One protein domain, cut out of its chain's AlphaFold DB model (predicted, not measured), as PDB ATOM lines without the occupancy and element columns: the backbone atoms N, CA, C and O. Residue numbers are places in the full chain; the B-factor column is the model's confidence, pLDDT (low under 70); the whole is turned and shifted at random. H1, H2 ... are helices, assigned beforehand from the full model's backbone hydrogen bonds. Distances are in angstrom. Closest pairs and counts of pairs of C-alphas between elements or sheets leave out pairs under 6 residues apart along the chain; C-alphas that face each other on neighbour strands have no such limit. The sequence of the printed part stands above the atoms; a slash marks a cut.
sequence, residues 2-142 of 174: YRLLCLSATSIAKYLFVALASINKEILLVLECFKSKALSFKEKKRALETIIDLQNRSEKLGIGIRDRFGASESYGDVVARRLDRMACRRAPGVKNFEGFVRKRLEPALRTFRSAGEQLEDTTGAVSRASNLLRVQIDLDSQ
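AT A GLANCE: This is residues 2 to 142 of the 174 residues of the protein "Hypothetical protein" of Phaeocystis cordata (UniProt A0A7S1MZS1). Three long helices, H1, H2 and H3, lie side by side in a slender up-and-down bundle, each running against the one before it. The link from H2 to H3 makes a loop at one end of this rod. The printed part has 141 residues, all helix in class, and is only just extended, close to loose, with a radius of gyration of the C-alphas of 21.9 A and spans of 77 by 20 by 19 A.

IN THESE COORDINATES: H1, residues 2 to 35, begins at C-alpha 2 (268.568, 284.667, 268.028) and is 49.4 A long. H2, residues 41 to 85, is 63.9 A long, with a kink of 35 degrees near residue 66. H3, residues 97 to 142, is 67.9 A long, with a kink of 31 degrees near residue 105, and ends at C-alpha 142 (293.377, 336.420, 283.526).

HOW THE PARTS SIT: H1 and H2, a helical hairpin, touch through residues 44 to 61 of H2 alone, closest at the C-alphas of Val 30 and Ala 47, 6.2 A, at a shallow tilt of 25 degrees. H1 and H3 touch and run the same way at 21 degrees, closest at the C-alphas of Cys 6 and Ala 108, 5.7 A. H2 and H3, also a hairpin, touch at the C-alphas of Gln 55 and Val 126, 5.8 A. Every O i to N i+4 pair is within hydrogen-bond range in H1, 39 of 41 in H2 and 39 of 42 in H3.

THE WHOLE: The C-alphas farthest apart, of Pro 92 and Gln 142, are 78.7 A apart. The printed part has no cut; H1 to H2 is a tight link, H2 to H3 a long one. pLDDT is under 70 at residues 2 to 10, 37 to 38 and 87 to 95.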
ATOM      1  N   TYR A   2     268.792 283.284 268.523       52.41
ATOM      2  CA  TYR A   2     268.568 284.667 268.028       52.41
ATOM      3  C   TYR A   2     267.655 285.563 268.894       52.41
ATOM      4  O   TYR A   2     267.914 286.751 269.065       52.41
ATOM      5  N   ARG A   3     266.589 285.002 269.480       49.62
ATOM      6  CA  ARG A   3     265.659 285.739 270.353       49.62
ATOM      7  C   ARG A   3     266.310 286.217 271.659       49.62
ATOM      8  O   ARG A   3     265.955 287.289 272.131       49.62
ATOM      9  N   LEU A   4     267.236 285.443 272.229       56.25
ATOM     10  CA  LEU A   4     267.958 285.818 273.451       56.25
ATOM     11  C   LEU A   4     268.904 286.994 273.185       56.25
ATOM     12  O   LEU A   4     268.934 287.922 273.985       56.25
ATOM     13  N   LEU A   5     269.572 287.002 272.025       57.81
ATOM     14  CA  LEU A   5     270.420 288.117 271.595       57.81
ATOM     15  C   LEU A   5     269.608 289.405 271.355       57.81
ATOM     16  O   LEU A   5     269.991 290.470 271.822       57.81
ATOM     17  N   CYS A   6     268.448 289.320 270.689       55.19
ATOM     18  CA  CYS A   6     267.580 290.492 270.480       55.19
ATOM     19  C   CYS A   6     266.933 291.015 271.780       55.19
ATOM     20  O   CYS A   6     266.650 292.209 271.898       55.19
ATOM     21  N   LEU A   7     266.659 290.147 272.759       60.22
ATOM     22  CA  LEU A   7     266.083 290.568 274.041       60.22
ATOM     23  C   LEU A   7     267.136 291.191 274.967       60.22
ATOM     24  O   LEU A   7     266.835 292.201 275.604       60.22
ATOM     25  N   SER A   8     268.365 290.658 274.998       60.84
ATOM     26  CA  SER A   8     269.474 291.259 275.755       60.84
ATOM     27  C   SER A   8     269.923 292.594 275.157       60.84
ATOM     28  O   SER A   8     270.231 293.531 275.891       60.84
ATOM     29  N   ALA A   9     269.867 292.719 273.831       62.81
ATOM     30  CA  ALA A   9     270.085 293.965 273.104       62.81
ATOM     31  C   ALA A   9     269.184 295.108 273.591       62.81
ATOM     32  O   ALA A   9     269.632 296.225 273.846       62.81
ATOM     33  N   THR A  10     267.891 294.809 273.733       69.19
ATOM     34  CA  THR A  10     266.862 295.815 274.006       69.19
ATOM     35  C   THR A  10     266.964 296.363 275.430       69.19
ATOM     36  O   THR A  10     266.749 297.553 275.648       69.19
ATOM     37  N   SER A  11     267.290 295.524 276.417       77.75
ATOM     38  CA  SER A  11     267.435 295.969 277.808       77.75
ATOM     39  C   SER A  11     268.677 296.838 278.008       77.75
ATOM     40  O   SER A  11     268.589 297.876 278.662       77.75
ATOM     41  N   ILE A  12     269.802 296.465 277.392       77.12
ATOM     42  CA  ILE A  12     271.051 297.237 277.449       77.12
ATOM     43  C   ILE A  12     270.864 298.607 276.792       77.12
ATOM     44  O   ILE A  12     271.232 299.624 277.376       77.12
ATOM     45  N   ALA A  13     270.232 298.657 275.616       79.81
ATOM     46  CA  ALA A  13     269.961 299.924 274.947       79.81
ATOM     47  C   ALA A  13     269.006 300.819 275.753       79.81
ATOM     48  O   ALA A  13     269.245 302.016 275.874       79.81
ATOM     49  N   LYS A  14     267.960 300.252 276.375       83.62
ATOM     50  CA  LYS A  14     267.066 301.011 277.268       83.62
ATOM     51  C   LYS A  14     267.809 301.625 278.451       83.62
ATOM     52  O   LYS A  14     267.590 302.793 278.752       83.62
ATOM     53  N   TYR A  15     268.677 300.852 279.103       86.00
ATOM     54  CA  TYR A  15     269.516 301.364 280.185       86.00
ATOM     55  C   TYR A  15     270.393 302.526 279.702       86.00
ATOM     56  O   TYR A  15     270.439 303.570 280.352       86.00
ATOM     57  N   LEU A  16     271.018 302.374 278.529       85.88
ATOM     58  CA  LEU A  16     271.855 303.413 277.941       85.88
ATOM     59  C   LEU A  16     271.065 304.698 277.660       85.88
ATOM     60  O   LEU A  16     271.507 305.771 278.054       85.88
ATOM     61  N   PHE A  17     269.884 304.603 277.047       88.62
ATOM     62  CA  PHE A  17     269.057 305.781 276.776       88.62
ATOM     63  C   PHE A  17     268.705 306.551 278.051       88.62
ATOM     64  O   PHE A  17     268.804 307.775 278.071       88.62
ATOM     65  N   VAL A  18     268.342 305.849 279.127       91.38
ATOM     66  CA  VAL A  18     268.032 306.485 280.416       91.38
ATOM     67  C   VAL A  18     269.273 307.152 281.014       91.38
ATOM     68  O   VAL A  18     269.197 308.294 281.467       91.38
ATOM     69  N   ALA A  19     270.422 306.473 280.982       90.75
ATOM     70  CA  ALA A  19     271.671 307.010 281.511       90.75
ATOM     71  C   ALA A  19     272.136 308.264 280.745       90.75
ATOM     72  O   ALA A  19     272.464 309.275 281.365       90.75
ATOM     73  N   LEU A  20     272.100 308.235 279.408       90.12
ATOM     74  CA  LEU A  20     272.467 309.378 278.565       90.12
ATOM     75  C   LEU A  20     271.489 310.544 278.715       90.12
ATOM     76  O   LEU A  20     271.916 311.696 278.757       90.12
ATOM     77  N   ALA A  21     270.189 310.269 278.853       91.50
ATOM     78  CA  ALA A  21     269.194 311.304 279.118       91.50
ATOM     79  C   ALA A  21     269.447 312.012 280.461       91.50
ATOM     80  O   ALA A  21     269.332 313.236 280.534       91.50
ATOM     81  N   SER A  22     269.843 311.264 281.500       93.88
ATOM     82  CA  SER A  22     270.259 311.845 282.786       93.88
ATOM     83  C   SER A  22     271.471 312.752 282.614       93.88
ATOM     84  O   SER A  22     271.423 313.908 283.025       93.88
ATOM     85  N   ILE A  23     272.520 312.268 281.939       91.94
ATOM     86  CA  ILE A  23     273.744 313.044 281.694       91.94
ATOM     87  C   ILE A  23     273.420 314.332 280.930       91.94
ATOM     88  O   ILE A  23     273.816 315.409 281.360       91.94
ATOM     89  N   ASN A  24     272.642 314.255 279.848       91.75
ATOM     90  CA  ASN A  24     272.244 315.433 279.074       91.75
ATOM     91  C   ASN A  24     271.491 316.465 279.921       91.75
ATOM     92  O   ASN A  24     271.743 317.664 279.804       91.75
ATOM     93  N   LYS A  25     270.591 316.008 280.798       93.62
ATOM     94  CA  LYS A  25     269.878 316.888 281.729       93.62
ATOM     95  C   LYS A  25     270.837 317.546 282.724       93.62
ATOM     96  O   LYS A  25     270.727 318.745 282.961       93.62
ATOM     97  N   GLU A  26     271.776 316.785 283.282       93.06
ATOM     98  CA  GLU A  26     272.797 317.295 284.206       93.06
ATOM     99  C   GLU A  26     273.696 318.350 283.522       93.06
ATOM    100  O   GLU A  26     273.925 319.409 284.101       93.06
ATOM    101  N   ILE A  27     274.115 318.135 282.266       90.44
ATOM    102  CA  ILE A  27     274.875 319.129 281.479       90.44
ATOM    103  C   ILE A  27     274.087 320.432 281.331       90.44
ATOM    104  O   ILE A  27     274.635 321.508 281.567       90.44
ATOM    105  N   LEU A  28     272.813 320.346 280.925       91.38
ATOM    106  CA  LEU A  28     271.971 321.526 280.712       91.38
ATOM    107  C   LEU A  28     271.841 322.353 281.992       91.38
ATOM    108  O   LEU A  28     272.047 323.562 281.949       91.38
ATOM    109  N   LEU A  29     271.603 321.700 283.133       90.50
ATOM    110  CA  LEU A  29     271.514 322.374 284.430       90.50
ATOM    111  C   LEU A  29     272.812 323.103 284.797       90.50
ATOM    112  O   LEU A  29     272.769 324.237 285.278       90.50
ATOM    113  N   VAL A  30     273.971 322.481 284.556       89.38
ATOM    114  CA  VAL A  30     275.266 323.118 284.833       89.38
ATOM    115  C   VAL A  30     275.493 324.322 283.917       89.38
ATOM    116  O   VAL A  30     275.904 325.378 284.395       89.38
ATOM    117  N   LEU A  31     275.185 324.202 282.625       87.88
ATOM    118  CA  LEU A  31     275.320 325.304 281.668       87.88
ATOM    119  C   LEU A  31     274.362 326.467 281.966       87.88
ATOM    120  O   LEU A  31     274.750 327.630 281.845       87.88
ATOM    121  N   GLU A  32     273.126 326.180 282.376       87.56
ATOM    122  CA  GLU A  32     272.147 327.196 282.780       87.56
ATOM    123  C   GLU A  32     272.586 327.933 284.043       87.56
ATOM    124  O   GLU A  32     272.570 329.167 284.071       87.56
ATOM    125  N   CYS A  33     273.043 327.193 285.059       83.81
ATOM    126  CA  CYS A  33     273.619 327.775 286.266       83.81
ATOM    127  C   CYS A  33     274.794 328.688 285.903       83.81
ATOM    128  O   CYS A  33     274.821 329.848 286.316       83.81
ATOM    129  N   PHE A  34     275.691 328.209 285.038       82.38
ATOM    130  CA  PHE A  34     276.863 328.946 284.585       82.38
ATOM    131  C   PHE A  34     276.532 330.253 283.848       82.38
ATOM    132  O   PHE A  34     277.231 331.253 284.004       82.38
ATOM    133  N   LYS A  35     275.433 330.281 283.086       79.06
ATOM    134  CA  LYS A  35     274.960 331.481 282.382       79.06
ATOM    135  C   LYS A  35     274.423 332.561 283.330       79.06
ATOM    136  O   LYS A  35     274.389 333.735 282.951       79.06
ATOM    137  N   SER A  36     273.981 332.201 284.536       72.69
ATOM    138  CA  SER A  36     273.486 333.181 285.505       72.69
ATOM    139  C   SER A  36     274.650 334.052 286.015       72.69
ATOM    140  O   SER A  36     275.605 333.582 286.629       72.69
ATOM    141  N   LYS A  37     274.615 335.346 285.670       59.47
ATOM    142  CA  LYS A  37     275.668 336.336 285.955       59.47
ATOM    143  C   LYS A  37     275.787 336.616 287.463       59.47
ATOM    144  O   LYS A  37     275.257 337.622 287.915       59.47
ATOM    145  N   ALA A  38     276.457 335.751 288.227       67.81
ATOM    146  CA  ALA A  38     276.990 336.060 289.570       67.81
ATOM    147  C   ALA A  38     277.886 334.957 290.181       67.81
ATOM    148  O   ALA A  38     278.142 334.992 291.381       67.81
ATOM    149  N   LEU A  39     278.356 333.964 289.419       74.69
ATOM    150  CA  LEU A  39     279.121 332.863 290.019       74.69
ATOM    151  C   LEU A  39     280.513 333.308 290.478       74.69
ATOM    152  O   LEU A  39     281.301 333.851 289.699       74.69
ATOM    153  N   SER A  40     280.837 332.994 291.729       81.56
ATOM    154  CA  SER A  40     282.190 333.077 292.271       81.56
ATOM    155  C   SER A  40     283.133 332.141 291.509       81.56
ATOM    156  O   SER A  40     282.733 331.072 291.047       81.56
ATOM    157  N   PHE A  41     284.423 332.481 291.450       79.38
ATOM    158  CA  PHE A  41     285.460 331.629 290.851       79.38
ATOM    159  C   PHE A  41     285.430 330.188 291.396       79.38
ATOM    160  O   PHE A  41     285.574 329.219 290.651       79.38
ATOM    161  N   LYS A  42     285.151 330.028 292.698       83.06
ATOM    162  CA  LYS A  42     285.015 328.713 293.344       83.06
ATOM    163  C   LYS A  42     283.832 327.908 292.793       83.06
ATOM    164  O   LYS A  42     283.933 326.691 292.652       83.06
ATOM    165  N   GLU A  43     282.724 328.569 292.483       84.88
ATOM    166  CA  GLU A  43     281.522 327.929 291.940       84.88
ATOM    167  C   GLU A  43     281.713 327.560 290.467       84.88
ATOM    168  O   GLU A  43     281.340 326.460 290.064       84.88
ATOM    169  N   LYS A  44     282.394 328.416 289.692       82.88
ATOM    170  CA  LYS A  44     282.800 328.110 288.312       82.88
ATOM    171  C   LYS A  44     283.706 326.877 288.253       82.88
ATOM    172  O   LYS A  44     283.455 325.965 287.469       82.88
ATOM    173  N   LYS A  45     284.703 326.786 289.144       84.62
ATOM    174  CA  LYS A  45     285.567 325.599 289.253       84.62
ATOM    175  C   LYS A  45     284.773 324.331 289.593       84.62
ATOM    176  O   LYS A  45     284.977 323.303 288.957       84.62
ATOM    177  N   ARG A  46     283.824 324.411 290.532       88.44
ATOM    178  CA  ARG A  46     282.939 323.284 290.881       88.44
ATOM    179  C   ARG A  46     282.052 322.854 289.702       88.44
ATOM    180  O   ARG A  46     281.826 321.660 289.508       88.44
ATOM    181  N   ALA A  47     281.561 323.803 288.906       88.06
ATOM    182  CA  ALA A  47     280.806 323.506 287.691       88.06
ATOM    183  C   ALA A  47     281.667 322.751 286.663       88.06
ATOM    184  O   ALA A  47     281.218 321.749 286.106       88.06
ATOM    185  N   LEU A  48     282.925 323.166 286.471       88.25
ATOM    186  CA  LEU A  48     283.877 322.454 285.614       88.25
ATOM    187  C   LEU A  48     284.175 321.038 286.130       88.25
ATOM    188  O   LEU A  48     284.127 320.092 285.349       88.25
ATOM    189  N   GLU A  49     284.426 320.867 287.431       90.81
ATOM    190  CA  GLU A  49     284.625 319.544 288.050       90.81
ATOM    191  C   GLU A  49     283.421 318.621 287.803       90.81
ATOM    192  O   GLU A  49     283.593 317.449 287.468       90.81
ATOM    193  N   THR A  50     282.205 319.169 287.883       92.00
ATOM    194  CA  THR A  50     280.963 318.434 287.601       92.00
ATOM    195  C   THR A  50     280.880 318.009 286.133       92.00
ATOM    196  O   THR A  50     280.571 316.857 285.844       92.00
ATOM    197  N   ILE A  51     281.193 318.901 285.186       92.00
ATOM    198  CA  ILE A  51     281.218 318.551 283.757       92.00
ATOM    199  C   ILE A  51     282.285 317.491 283.451       92.00
ATOM    200  O   ILE A  51     282.025 316.586 282.659       92.00
ATOM    201  N   ILE A  52     283.456 317.555 284.087       89.62
ATOM    202  CA  ILE A  52     284.506 316.537 283.931       89.62
ATOM    203  C   ILE A  52     284.022 315.174 284.447       89.62
ATOM    204  O   ILE A  52     284.249 314.156 283.792       89.62
ATOM    205  N   ASP A  53     283.315 315.128 285.581       92.88
ATOM    206  CA  ASP A  53     282.706 313.883 286.069       92.88
ATOM    207  C   ASP A  53     281.671 313.322 285.081       92.88
ATOM    208  O   ASP A  53     281.707 312.135 284.743       92.88
ATOM    209  N   LEU A  54     280.805 314.182 284.531       91.62
ATOM    210  CA  LEU A  54     279.845 313.793 283.493       91.62
ATOM    211  C   LEU A  54     280.539 313.262 282.234       91.62
ATOM    212  O   LEU A  54     280.057 312.296 281.636       91.62
ATOM    213  N   GLN A  55     281.688 313.833 281.860       90.19
ATOM    214  CA  GLN A  55     282.491 313.354 280.734       90.19
ATOM    215  C   GLN A  55     283.005 311.943 281.001       90.19
ATOM    216  O   GLN A  55     282.782 311.040 280.196       90.19
ATOM    217  N   ASN A  56     283.601 311.728 282.173       89.56
ATOM    218  CA  ASN A  56     284.103 310.420 282.584       89.56
ATOM    219  C   ASN A  56     282.984 309.370 282.656       89.56
ATOM    220  O   ASN A  56     283.183 308.217 282.267       89.56
ATOM    221  N   ARG A  57     281.792 309.746 283.139       90.88
ATOM    222  CA  ARG A  57     280.608 308.869 283.157       90.88
ATOM    223  C   ARG A  57     280.164 308.500 281.738       90.88
ATOM    224  O   ARG A  57     279.917 307.321 281.484       90.88
ATOM    225  N   SER A  58     280.114 309.468 280.822       90.00
ATOM    226  CA  SER A  58     279.788 309.248 279.404       90.00
ATOM    227  C   SER A  58     280.791 308.310 278.725       90.00
ATOM    228  O   SER A  58     280.400 307.342 278.074       90.00
ATOM    229  N   GLU A  59     282.091 308.535 278.929       87.19
ATOM    230  CA  GLU A  59     283.150 307.705 278.344       87.19
ATOM    231  C   GLU A  59     283.122 306.268 278.874       87.19
ATOM    232  O   GLU A  59     283.208 305.320 278.091       87.19
ATOM    233  N   LYS A  60     282.923 306.079 280.186       87.88
ATOM    234  CA  LYS A  60     282.786 304.740 280.785       87.88
ATOM    235  C   LYS A  60     281.612 303.963 280.195       87.88
ATOM    236  O   LYS A  60     281.754 302.772 279.914       87.88
ATOM    237  N   LEU A  61     280.469 304.625 279.992       86.25
ATOM    238  CA  LEU A  61     279.321 304.019 279.310       86.25
ATOM    239  C   LEU A  61     279.680 303.646 277.869       86.25
ATOM    240  O   LEU A  61     279.332 302.555 277.415       86.25
ATOM    241  N   GLY A  62     280.415 304.512 277.172       84.31
ATOM    242  CA  GLY A  62     280.817 304.276 275.792       84.31
ATOM    243  C   GLY A  62     281.771 303.100 275.608       84.31
ATOM    244  O   GLY A  62     281.522 302.264 274.739       84.31
ATOM    245  N   ILE A  63     282.808 302.981 276.442       82.81
ATOM    246  CA  ILE A  63     283.796 301.891 276.365       82.81
ATOM    247  C   ILE A  63     283.109 300.526 276.477       82.81
ATOM    248  O   ILE A  63     283.281 299.671 275.615       82.81
ATOM    249  N   GLY A  64     282.269 300.327 277.498       76.75
ATOM    250  CA  GLY A  64     281.638 299.024 277.726       76.75
ATOM    251  C   GLY A  64     280.631 298.611 276.645       76.75
ATOM    252  O   GLY A  64     280.341 297.423 276.481       76.75
ATOM    253  N   ILE A  65     280.070 299.580 275.919       75.12
ATOM    254  CA  ILE A  65     278.982 299.351 274.967       75.12
ATOM    255  C   ILE A  65     279.493 299.266 273.533       75.12
ATOM    256  O   ILE A  65     278.988 298.433 272.779       75.12
ATOM    257  N   ARG A  66     280.509 300.055 273.166       76.25
ATOM    258  CA  ARG A  66     281.095 300.055 271.820       76.25
ATOM    259  C   ARG A  66     281.562 298.658 271.409       76.25
ATOM    260  O   ARG A  66     281.251 298.229 270.301       76.25
ATOM    261  N   ASP A  67     282.174 297.910 272.324       72.38
ATOM    262  CA  ASP A  67     282.607 296.531 272.066       72.38
ATOM    263  C   ASP A  67     281.423 295.596 271.766       72.38
ATOM    264  O   ASP A  67     281.437 294.812 270.814       72.38
ATOM    265  N   ARG A  68     280.347 295.696 272.556       73.50
ATOM    266  CA  ARG A  68     279.164 294.828 272.431       73.50
ATOM    267  C   ARG A  68     278.299 295.187 271.225       73.50
ATOM    268  O   ARG A  68     277.747 294.292 270.580       73.50
ATOM    269  N   PHE A  69     278.164 296.476 270.925       74.44
ATOM    270  CA  PHE A  69     277.408 296.966 269.775       74.44
ATOM    271  C   PHE A  69     278.155 296.697 268.477       74.44
ATOM    272  O   PHE A  69     277.549 296.136 267.570       74.44
ATOM    273  N   GLY A  70     279.463 296.973 268.419       74.81
ATOM    274  CA  GLY A  70     280.279 296.680 267.240       74.81
ATOM    275  C   GLY A  70     280.267 295.192 266.886       74.81
ATOM    276  O   GLY A  70     280.088 294.823 265.725       74.81
ATOM    277  N   ALA A  71     280.343 294.314 267.893       75.75
ATOM    278  CA  ALA A  71     280.163 292.881 267.677       75.75
ATOM    279  C   ALA A  71     278.757 292.558 267.136       75.75
ATOM    280  O   ALA A  71     278.623 291.851 266.138       75.75
ATOM    281  N   SER A  72     277.704 293.087 267.768       76.19
ATOM    282  CA  SER A  72     276.311 292.816 267.384       76.19
ATOM    283  C   SER A  72     275.967 293.312 265.974       76.19
ATOM    284  O   SER A  72     275.246 292.627 265.249       76.19
ATOM    285  N   GLU A  73     276.500 294.466 265.572       76.94
ATOM    286  CA  GLU A  73     276.342 295.032 264.231       76.94
ATOM    287  C   GLU A  73     277.048 294.170 263.181       76.94
ATOM    288  O   GLU A  73     276.410 293.723 262.228       76.94
ATOM    289  N   SER A  74     278.315 293.813 263.414       81.94
ATOM    290  CA  SER A  74     279.077 292.930 262.520       81.94
ATOM    291  C   SER A  74     278.389 291.572 262.323       81.94
ATOM    292  O   SER A  74     278.273 291.073 261.198       81.94
ATOM    293  N   TYR A  75     277.847 290.985 263.396       78.62
ATOM    294  CA  TYR A  75     277.043 289.764 263.292       78.62
ATOM    295  C   TYR A  75     275.749 289.982 262.502       78.62
ATOM    296  O   TYR A  75     275.386 289.124 261.691       78.62
ATOM    297  N   GLY A  76     275.070 291.114 262.703       78.44
ATOM    298  CA  GLY A  76     273.898 291.505 261.921       78.44
ATOM    299  C   GLY A  76     274.188 291.535 260.422       78.44
ATOM    300  O   GLY A  76     273.455 290.929 259.638       78.44
ATOM    301  N   ASP A  77     275.313 292.132 260.041       83.44
ATOM    302  CA  ASP A  77     275.758 292.228 258.654       83.44
ATOM    303  C   ASP A  77     276.129 290.869 258.056       83.44
ATOM    304  O   ASP A  77     275.808 290.571 256.903       83.44
ATOM    305  N   VAL A  78     276.794 290.004 258.830       85.94
ATOM    306  CA  VAL A  78     277.089 288.629 258.400       85.94
ATOM    307  C   VAL A  78     275.793 287.868 258.127       85.94
ATOM    308  O   VAL A  78     275.701 287.166 257.116       85.94
ATOM    309  N   VAL A  79     274.792 288.002 258.999       83.31
ATOM    310  CA  VAL A  79     273.486 287.358 258.818       83.31
ATOM    311  C   VAL A  79     272.779 287.916 257.587       83.31
ATOM    312  O   VAL A  79     272.321 287.124 256.768       83.31
ATOM    313  N   ALA A  80     272.752 289.238 257.403       82.31
ATOM    314  CA  ALA A  80     272.168 289.872 256.223       82.31
ATOM    315  C   ALA A  80     272.812 289.354 254.924       82.31
ATOM    316  O   ALA A  80     272.114 288.824 254.062       82.31
ATOM    317  N   ARG A  81     274.151 289.353 254.838       85.25
ATOM    318  CA  ARG A  81     274.880 288.827 253.668       85.25
ATOM    319  C   ARG A  81     274.593 287.351 253.396       85.25
ATOM    320  O   ARG A  81     274.540 286.933 252.240       85.25
ATOM    321  N   ARG A  82     274.457 286.530 254.443       84.25
ATOM    322  CA  ARG A  82     274.126 285.102 254.294       84.25
ATOM    323  C   ARG A  82     272.706 284.908 253.778       84.25
ATOM    324  O   ARG A  82     272.501 284.058 252.917       84.25
ATOM    325  N   LEU A  83     271.758 285.693 254.280       82.19
ATOM    326  CA  LEU A  83     270.373 285.668 253.822       82.19
ATOM    327  C   LEU A  83     270.264 286.068 252.345       82.19
ATOM    328  O   LEU A  83     269.611 285.353 251.588       82.19
ATOM    329  N   ASP A  84     270.970 287.120 251.928       83.25
ATOM    330  CA  ASP A  84     270.975 287.579 250.533       83.25
ATOM    331  C   ASP A  84     271.556 286.508 249.585       83.25
ATOM    332  O   ASP A  84     271.036 286.278 248.493       83.25
ATOM    333  N   ARG A  85     272.599 285.780 250.018       81.31
ATOM    334  CA  ARG A  85     273.194 284.672 249.242       81.31
ATOM    335  C   ARG A  85     272.321 283.421 249.176       81.31
ATOM    336  O   ARG A  85     272.427 282.671 248.213       81.31
ATOM    337  N   MET A  86     271.498 283.161 250.194       76.50
ATOM    338  CA  MET A  86     270.683 281.942 250.266       76.50
ATOM    339  C   MET A  86     269.535 281.914 249.252       76.50
ATOM    340  O   MET A  86     268.945 280.850 249.069       76.50
ATOM    341  N   ALA A  87     269.218 283.042 248.597       66.69
ATOM    342  CA  ALA A  87     268.191 283.143 247.556       66.69
ATOM    343  C   ALA A  87     266.908 282.365 247.916       66.69
ATOM    344  O   ALA A  87     266.374 281.611 247.098       66.69
ATOM    345  N   CYS A  88     266.448 282.488 249.172       65.50
ATOM    346  CA  CYS A  88     265.348 281.691 249.714       65.50
ATOM    347  C   CYS A  88     264.070 281.913 248.892       65.50
ATOM    348  O   CYS A  88     263.336 282.884 249.098       65.50
ATOM    349  N   ARG A  89     263.779 280.993 247.967       63.78
ATOM    350  CA  ARG A  89     262.566 281.036 247.148       63.78
ATOM    351  C   ARG A  89     261.335 280.858 248.032       63.78
ATOM    352  O   ARG A  89     261.320 280.052 248.962       63.78
ATOM    353  N   ARG A  90     260.283 281.626 247.740       60.19
ATOM    354  CA  ARG A  90     258.983 281.482 248.405       60.19
ATOM    355  C   ARG A  90     258.375 280.128 248.044       60.19
ATOM    356  O   ARG A  90     258.117 279.874 246.873       60.19
ATOM    357  N   ALA A  91     258.112 279.297 249.047       63.94
ATOM    358  CA  ALA A  91     257.196 278.173 248.904       63.94
ATOM    359  C   ALA A  91     255.744 278.695 248.989       63.94
ATOM    360  O   ALA A  91     255.474 279.569 249.823       63.94
ATOM    361  N   PRO A  92     254.804 278.205 248.159       60.66
ATOM    362  CA  PRO A  92     253.398 278.595 248.248       60.66
ATOM    363  C   PRO A  92     252.845 278.344 249.660       60.66
ATOM    364  O   PRO A  92     253.034 277.268 250.218       60.66
ATOM    365  N   GLY A  93     252.191 279.346 250.256       67.56
ATOM    366  CA  GLY A  93     251.557 279.233 251.580       67.56
ATOM    367  C   GLY A  93     252.457 279.489 252.800       67.56
ATOM    368  O   GLY A  93     251.938 279.561 253.912       67.56
ATOM    369  N   VAL A  94     253.771 279.701 252.632       63.75
ATOM    370  CA  VAL A  94     254.708 279.939 253.752       63.75
ATOM    371  C   VAL A  94     255.395 281.302 253.615       63.75
ATOM    372  O   VAL A  94     255.817 281.701 252.528       63.75
ATOM    373  N   LYS A  95     255.525 282.053 254.719       62.97
ATOM    374  CA  LYS A  95     256.307 283.306 254.725       62.97
ATOM    375  C   LYS A  95     257.766 282.998 254.370       62.97
ATOM    376  O   LYS A  95     258.326 282.031 254.878       62.97
ATOM    377  N   ASN A  96     258.384 283.834 253.528       78.56
ATOM    378  CA  ASN A  96     259.800 283.694 253.184       78.56
ATOM    379  C   ASN A  96     260.666 283.726 254.453       78.56
ATOM    380  O   ASN A  96     260.512 284.598 255.311       78.56
ATOM    381  N   PHE A  97     261.585 282.768 254.569       78.50
ATOM    382  CA  PHE A  97     262.485 282.667 255.716       78.50
ATOM    383  C   PHE A  97     263.305 283.952 255.905       78.50
ATOM    384  O   PHE A  97     263.391 284.478 257.013       78.50
ATOM    385  N   GLU A  98     263.797 284.527 254.806       80.06
ATOM    386  CA  GLU A  98     264.488 285.816 254.803       80.06
ATOM    387  C   GLU A  98     263.657 286.931 255.458       80.06
ATOM    388  O   GLU A  98     264.113 287.575 256.403       80.06
ATOM    389  N   GLY A  99     262.415 287.137 255.007       79.88
ATOM    390  CA  GLY A  99     261.551 288.186 255.546       79.88
ATOM    391  C   GLY A  99     261.187 287.950 257.012       79.88
ATOM    392  O   GLY A  99     261.031 288.904 257.775       79.88
ATOM    393  N   PHE A 100     261.101 286.688 257.443       82.62
ATOM    394  CA  PHE A 100     260.896 286.343 258.849       82.62
ATOM    395  C   PHE A 100     262.089 286.735 259.731       82.62
ATOM    396  O   PHE A 100     261.871 287.253 260.834       82.62
ATOM    397  N   VAL A 101     263.321 286.482 259.271       81.75
ATOM    398  CA  VAL A 101     264.550 286.813 260.009       81.75
ATOM    399  C   VAL A 101     264.788 288.321 260.004       81.75
ATOM    400  O   VAL A 101     264.954 288.901 261.078       81.75
ATOM    401  N   ARG A 102     264.702 288.974 258.836       81.94
ATOM    402  CA  ARG A 102     264.891 290.428 258.688       81.94
ATOM    403  C   ARG A 102     263.950 291.202 259.616       81.94
ATOM    404  O   ARG A 102     264.412 291.960 260.461       81.94
ATOM    405  N   LYS A 103     262.653 290.865 259.610       82.69
ATOM    406  CA  LYS A 103     261.636 291.492 260.478       82.69
ATOM    407  C   LYS A 103     261.917 291.362 261.984       82.69
ATOM    408  O   LYS A 103     261.380 292.141 262.768       82.69
ATOM    409  N   ARG A 104     262.711 290.374 262.414       80.00
ATOM    410  CA  ARG A 104     263.070 290.167 263.831       80.00
ATOM    411  C   ARG A 104     264.415 290.758 264.225       80.00
ATOM    412  O   ARG A 104     264.585 291.107 265.389       80.00
ATOM    413  N   LEU A 105     265.357 290.826 263.292       77.94
ATOM    414  CA  LEU A 105     266.711 291.303 263.551       77.94
ATOM    415  C   LEU A 105     266.813 292.826 263.398       77.94
ATOM    416  O   LEU A 105     267.439 293.497 264.214       77.94
ATOM    417  N   GLU A 106     266.135 293.376 262.396       82.06
ATOM    418  CA  GLU A 106     266.202 294.790 262.028       82.06
ATOM    419  C   GLU A 106     265.786 295.753 263.158       82.06
ATOM    420  O   GLU A 106     266.504 296.728 263.385       82.06
ATOM    421  N   PRO A 107     264.734 295.487 263.967       83.94
ATOM    422  CA  PRO A 107     264.406 296.352 265.101       83.94
ATOM    423  C   PRO A 107     265.512 296.419 266.167       83.94
ATOM    424  O   PRO A 107     265.738 297.480 266.751       83.94
ATOM    425  N   ALA A 108     266.204 295.303 266.420       78.62
ATOM    426  CA  ALA A 108     267.288 295.253 267.400       78.62
ATOM    427  C   ALA A 108     268.515 296.025 266.898       78.62
ATOM    428  O   ALA A 108     269.043 296.863 267.625       78.62
ATOM    429  N   LEU A 109     268.897 295.826 265.632       80.38
ATOM    430  CA  LEU A 109     269.986 296.573 264.992       80.38
ATOM    431  C   LEU A 109     269.708 298.080 264.961       80.38
ATOM    432  O   LEU A 109     270.577 298.871 265.319       80.38
ATOM    433  N   ARG A 110     268.476 298.485 264.623       84.06
ATOM    434  CA  ARG A 110     268.076 299.898 264.655       84.06
ATOM    435  C   ARG A 110     268.211 300.496 266.055       84.06
ATOM    436  O   ARG A 110     268.668 301.620 266.195       84.06
ATOM    437  N   THR A 111     267.841 299.735 267.085       83.81
ATOM    438  CA  THR A 111     267.950 300.186 268.480       83.81
ATOM    439  C   THR A 111     269.408 300.405 268.882       83.81
ATOM    440  O   THR A 111     269.716 301.409 269.520       83.81
ATOM    441  N   PHE A 112     270.310 299.502 268.490       79.44
ATOM    442  CA  PHE A 112     271.742 299.658 268.746       79.44
ATOM    443  C   PHE A 112     272.338 300.872 268.046       79.44
ATOM    444  O   PHE A 112     273.064 301.632 268.680       79.44
ATOM    445  N   ARG A 113     271.986 301.086 266.774       82.81
ATOM    446  CA  ARG A 113     272.451 302.246 266.011       82.81
ATOM    447  C   ARG A 113     272.022 303.557 266.663       82.81
ATOM    448  O   ARG A 113     272.876 304.374 266.976       82.81
ATOM    449  N   SER A 114     270.733 303.705 266.973       87.25
ATOM    450  CA  SER A 114     270.227 304.912 267.641       87.25
ATOM    451  C   SER A 114     270.845 305.129 269.024       87.25
ATOM    452  O   SER A 114     271.055 306.261 269.442       87.25
ATOM    453  N   ALA A 115     271.153 304.053 269.752       84.44
ATOM    454  CA  ALA A 115     271.846 304.158 271.031       84.44
ATOM    455  C   ALA A 115     273.318 304.589 270.869       84.44
ATOM    456  O   ALA A 115     273.818 305.342 271.703       84.44
ATOM    457  N   GLY A 116     273.992 304.153 269.800       84.00
ATOM    458  CA  GLY A 116     275.332 304.617 269.430       84.00
ATOM    459  C   GLY A 116     275.359 306.097 269.039       84.00
ATOM    460  O   GLY A 116     276.159 306.848 269.587       84.00
ATOM    461  N   GLU A 117     274.432 306.528 268.182       87.44
ATOM    462  CA  GLU A 117     274.267 307.937 267.783       87.44
ATOM    463  C   GLU A 117     274.038 308.835 269.010       87.44
ATOM    464  O   GLU A 117     274.757 309.808 269.225       87.44
ATOM    465  N   GLN A 118     273.116 308.445 269.899       88.81
ATOM    466  CA  GLN A 118     272.831 309.196 271.126       88.81
ATOM    467  C   GLN A 118     274.058 309.314 272.049       88.81
ATOM    468  O   GLN A 118     274.239 310.333 272.717       88.81
ATOM    469  N   LEU A 119     274.889 308.270 272.124       88.69
ATOM    470  CA  LEU A 119     276.118 308.274 272.918       88.69
ATOM    471  C   LEU A 119     277.158 309.245 272.342       88.69
ATOM    472  O   LEU A 119     277.809 309.964 273.107       88.69
ATOM    473  N   GLU A 120     277.324 309.266 271.019       88.62
ATOM    474  CA  GLU A 120     278.222 310.202 270.336       88.62
ATOM    475  C   GLU A 120     277.762 311.647 270.527       88.62
ATOM    476  O   GLU A 120     278.566 312.500 270.916       88.62
ATOM    477  N   ASP A 121     276.462 311.900 270.378       90.56
ATOM    478  CA  ASP A 121     275.864 313.215 270.599       90.56
ATOM    479  C   ASP A 121     276.091 313.716 272.029       90.56
ATOM    480  O   ASP A 121     276.546 314.848 272.228       90.56
ATOM    481  N   THR A 122     275.826 312.872 273.034       88.69
ATOM    482  CA  THR A 122     276.045 313.212 274.447       88.69
ATOM    483  C   THR A 122     277.523 313.448 274.744       88.69
ATOM    484  O   THR A 122     277.864 314.458 275.357       88.69
ATOM    485  N   THR A 123     278.421 312.581 274.271       88.88
ATOM    486  CA  THR A 123     279.868 312.744 274.493       88.88
ATOM    487  C   THR A 123     280.378 314.038 273.853       88.88
ATOM    488  O   THR A 123     281.117 314.802 274.478       88.88
ATOM    489  N   GLY A 124     279.918 314.342 272.636       88.38
ATOM    490  CA  GLY A 124     280.215 315.599 271.960       88.38
ATOM    491  C   GLY A 124     279.662 316.814 272.709       88.38
ATOM    492  O   GLY A 124     280.349 317.830 272.825       88.38
ATOM    493  N   ALA A 125     278.444 316.725 273.252       87.88
ATOM    494  CA  ALA A 125     277.839 317.795 274.042       87.88
ATOM    495  C   ALA A 125     278.625 318.082 275.329       87.88
ATOM    496  O   ALA A 125     278.922 319.248 275.601       87.88
ATOM    497  N   VAL A 126     279.026 317.043 276.073       90.50
ATOM    498  CA  VAL A 126     279.856 317.208 277.276       90.50
ATOM    499  C   VAL A 126     281.205 317.836 276.927       90.50
ATOM    500  O   VAL A 126     281.630 318.781 277.589       90.50
ATOM    501  N   SER A 127     281.867 317.360 275.867       88.56
ATOM    502  CA  SER A 127     283.172 317.886 275.447       88.56
ATOM    503  C   SER A 127     283.102 319.379 275.098       88.56
ATOM    504  O   SER A 127     283.919 320.173 275.568       88.56
ATOM    505  N   ARG A 128     282.072 319.796 274.347       90.88
ATOM    506  CA  ARG A 128     281.836 321.218 274.041       90.88
ATOM    507  C   ARG A 128     281.576 322.044 275.304       90.88
ATOM    508  O   ARG A 128     282.136 323.130 275.429       90.88
ATOM    509  N   ALA A 129     280.770 321.534 276.237       88.75
ATOM    510  CA  ALA A 129     280.494 322.200 277.511       88.75
ATOM    511  C   ALA A 129     281.767 322.375 278.360       88.75
ATOM    512  O   ALA A 129     282.013 323.461 278.883       88.75
ATOM    513  N   SER A 130     282.599 321.333 278.438       89.44
ATOM    514  CA  SER A 130     283.882 321.334 279.152       89.44
ATOM    515  C   SER A 130     284.831 322.392 278.594       89.44
ATOM    516  O   SER A 130     285.344 323.231 279.337       89.44
ATOM    517  N   ASN A 131     284.987 322.429 277.266       88.44
ATOM    518  CA  ASN A 131     285.829 323.414 276.589       88.44
ATOM    519  C   ASN A 131     285.343 324.849 276.829       88.44
ATOM    520  O   ASN A 131     286.153 325.725 277.122       88.44
ATOM    521  N   LEU A 132     284.030 325.090 276.749       88.94
ATOM    522  CA  LEU A 132     283.452 326.413 276.994       88.94
ATOM    523  C   LEU A 132     283.710 326.891 278.428       88.94
ATOM    524  O   LEU A 132     284.132 328.030 278.625       88.94
ATOM    525  N   LEU A 133     283.482 326.029 279.422       86.38
ATOM    526  CA  LEU A 133     283.725 326.351 280.831       86.38
ATOM    527  C   LEU A 133     285.199 326.635 281.101       86.38
ATOM    528  O   LEU A 133     285.513 327.592 281.804       86.38
ATOM    529  N   ARG A 134     286.094 325.826 280.526       86.06
ATOM    530  CA  ARG A 134     287.539 325.994 280.686       86.06
ATOM    531  C   ARG A 134     288.001 327.348 280.155       86.06
ATOM    532  O   ARG A 134     288.629 328.094 280.893       86.06
ATOM    533  N   VAL A 135     287.585 327.702 278.936       87.69
ATOM    534  CA  VAL A 135     287.899 329.005 278.326       87.69
ATOM    535  C   VAL A 135     287.384 330.160 279.183       87.69
ATOM    536  O   VAL A 135     288.110 331.121 279.405       87.69
ATOM    537  N   GLN A 136     286.153 330.088 279.695       83.69
ATOM    538  CA  GLN A 136     285.626 331.170 280.529       83.69
ATOM    539  C   GLN A 136     286.342 331.294 281.879       83.69
ATOM    540  O   GLN A 136     286.620 332.411 282.305       83.69
ATOM    541  N   ILE A 137     286.685 330.177 282.527       84.75
ATOM    542  CA  ILE A 137     287.465 330.187 283.774       84.75
ATOM    543  C   ILE A 137     288.860 330.774 283.540       84.75
ATOM    544  O   ILE A 137     289.332 331.558 284.362       84.75
ATOM    545  N   ASP A 138     289.505 330.418 282.428       82.31
ATOM    546  CA  ASP A 138     290.815 330.959 282.064       82.31
ATOM    547  C   ASP A 138     290.738 332.483 281.850       82.31
ATOM    548  O   ASP A 138     291.590 333.212 282.358       82.31
ATOM    549  N   LEU A 139     289.682 332.981 281.190       80.94
ATOM    550  CA  LEU A 139     289.434 334.420 281.018       80.94
ATOM    551  C   LEU A 139     289.197 335.142 282.355       80.94
ATOM    552  O   LEU A 139     289.791 336.193 282.595       80.94
ATOM    553  N   ASP A 140     288.387 334.576 283.256       77.12
ATOM    554  CA  ASP A 140     288.171 335.158 284.590       77.12
ATOM    555  C   ASP A 140     289.466 335.184 285.418       77.12
ATOM    556  O   ASP A 140     289.717 336.122 286.177       77.12
ATOM    557  N   SER A 141     290.292 334.138 285.293       76.75
ATOM    558  CA  SER A 141     291.581 334.064 285.979       76.75
ATOM    559  C   SER A 141     292.561 335.104 285.443       76.75
ATOM    560  O   SER A 141     293.311 335.674 286.233       76.75
ATOM    561  N   GLN A 142     292.568 335.358 284.132       71.00
ATOM    562  CA  GLN A 142     293.377 336.420 283.526       71.00
ATOM    563  C   GLN A 142     292.946 337.794 284.049       71.00
ATOM    564  O   GLN A 142     293.791 338.550 284.519       71.00
TER     565      GLN A 142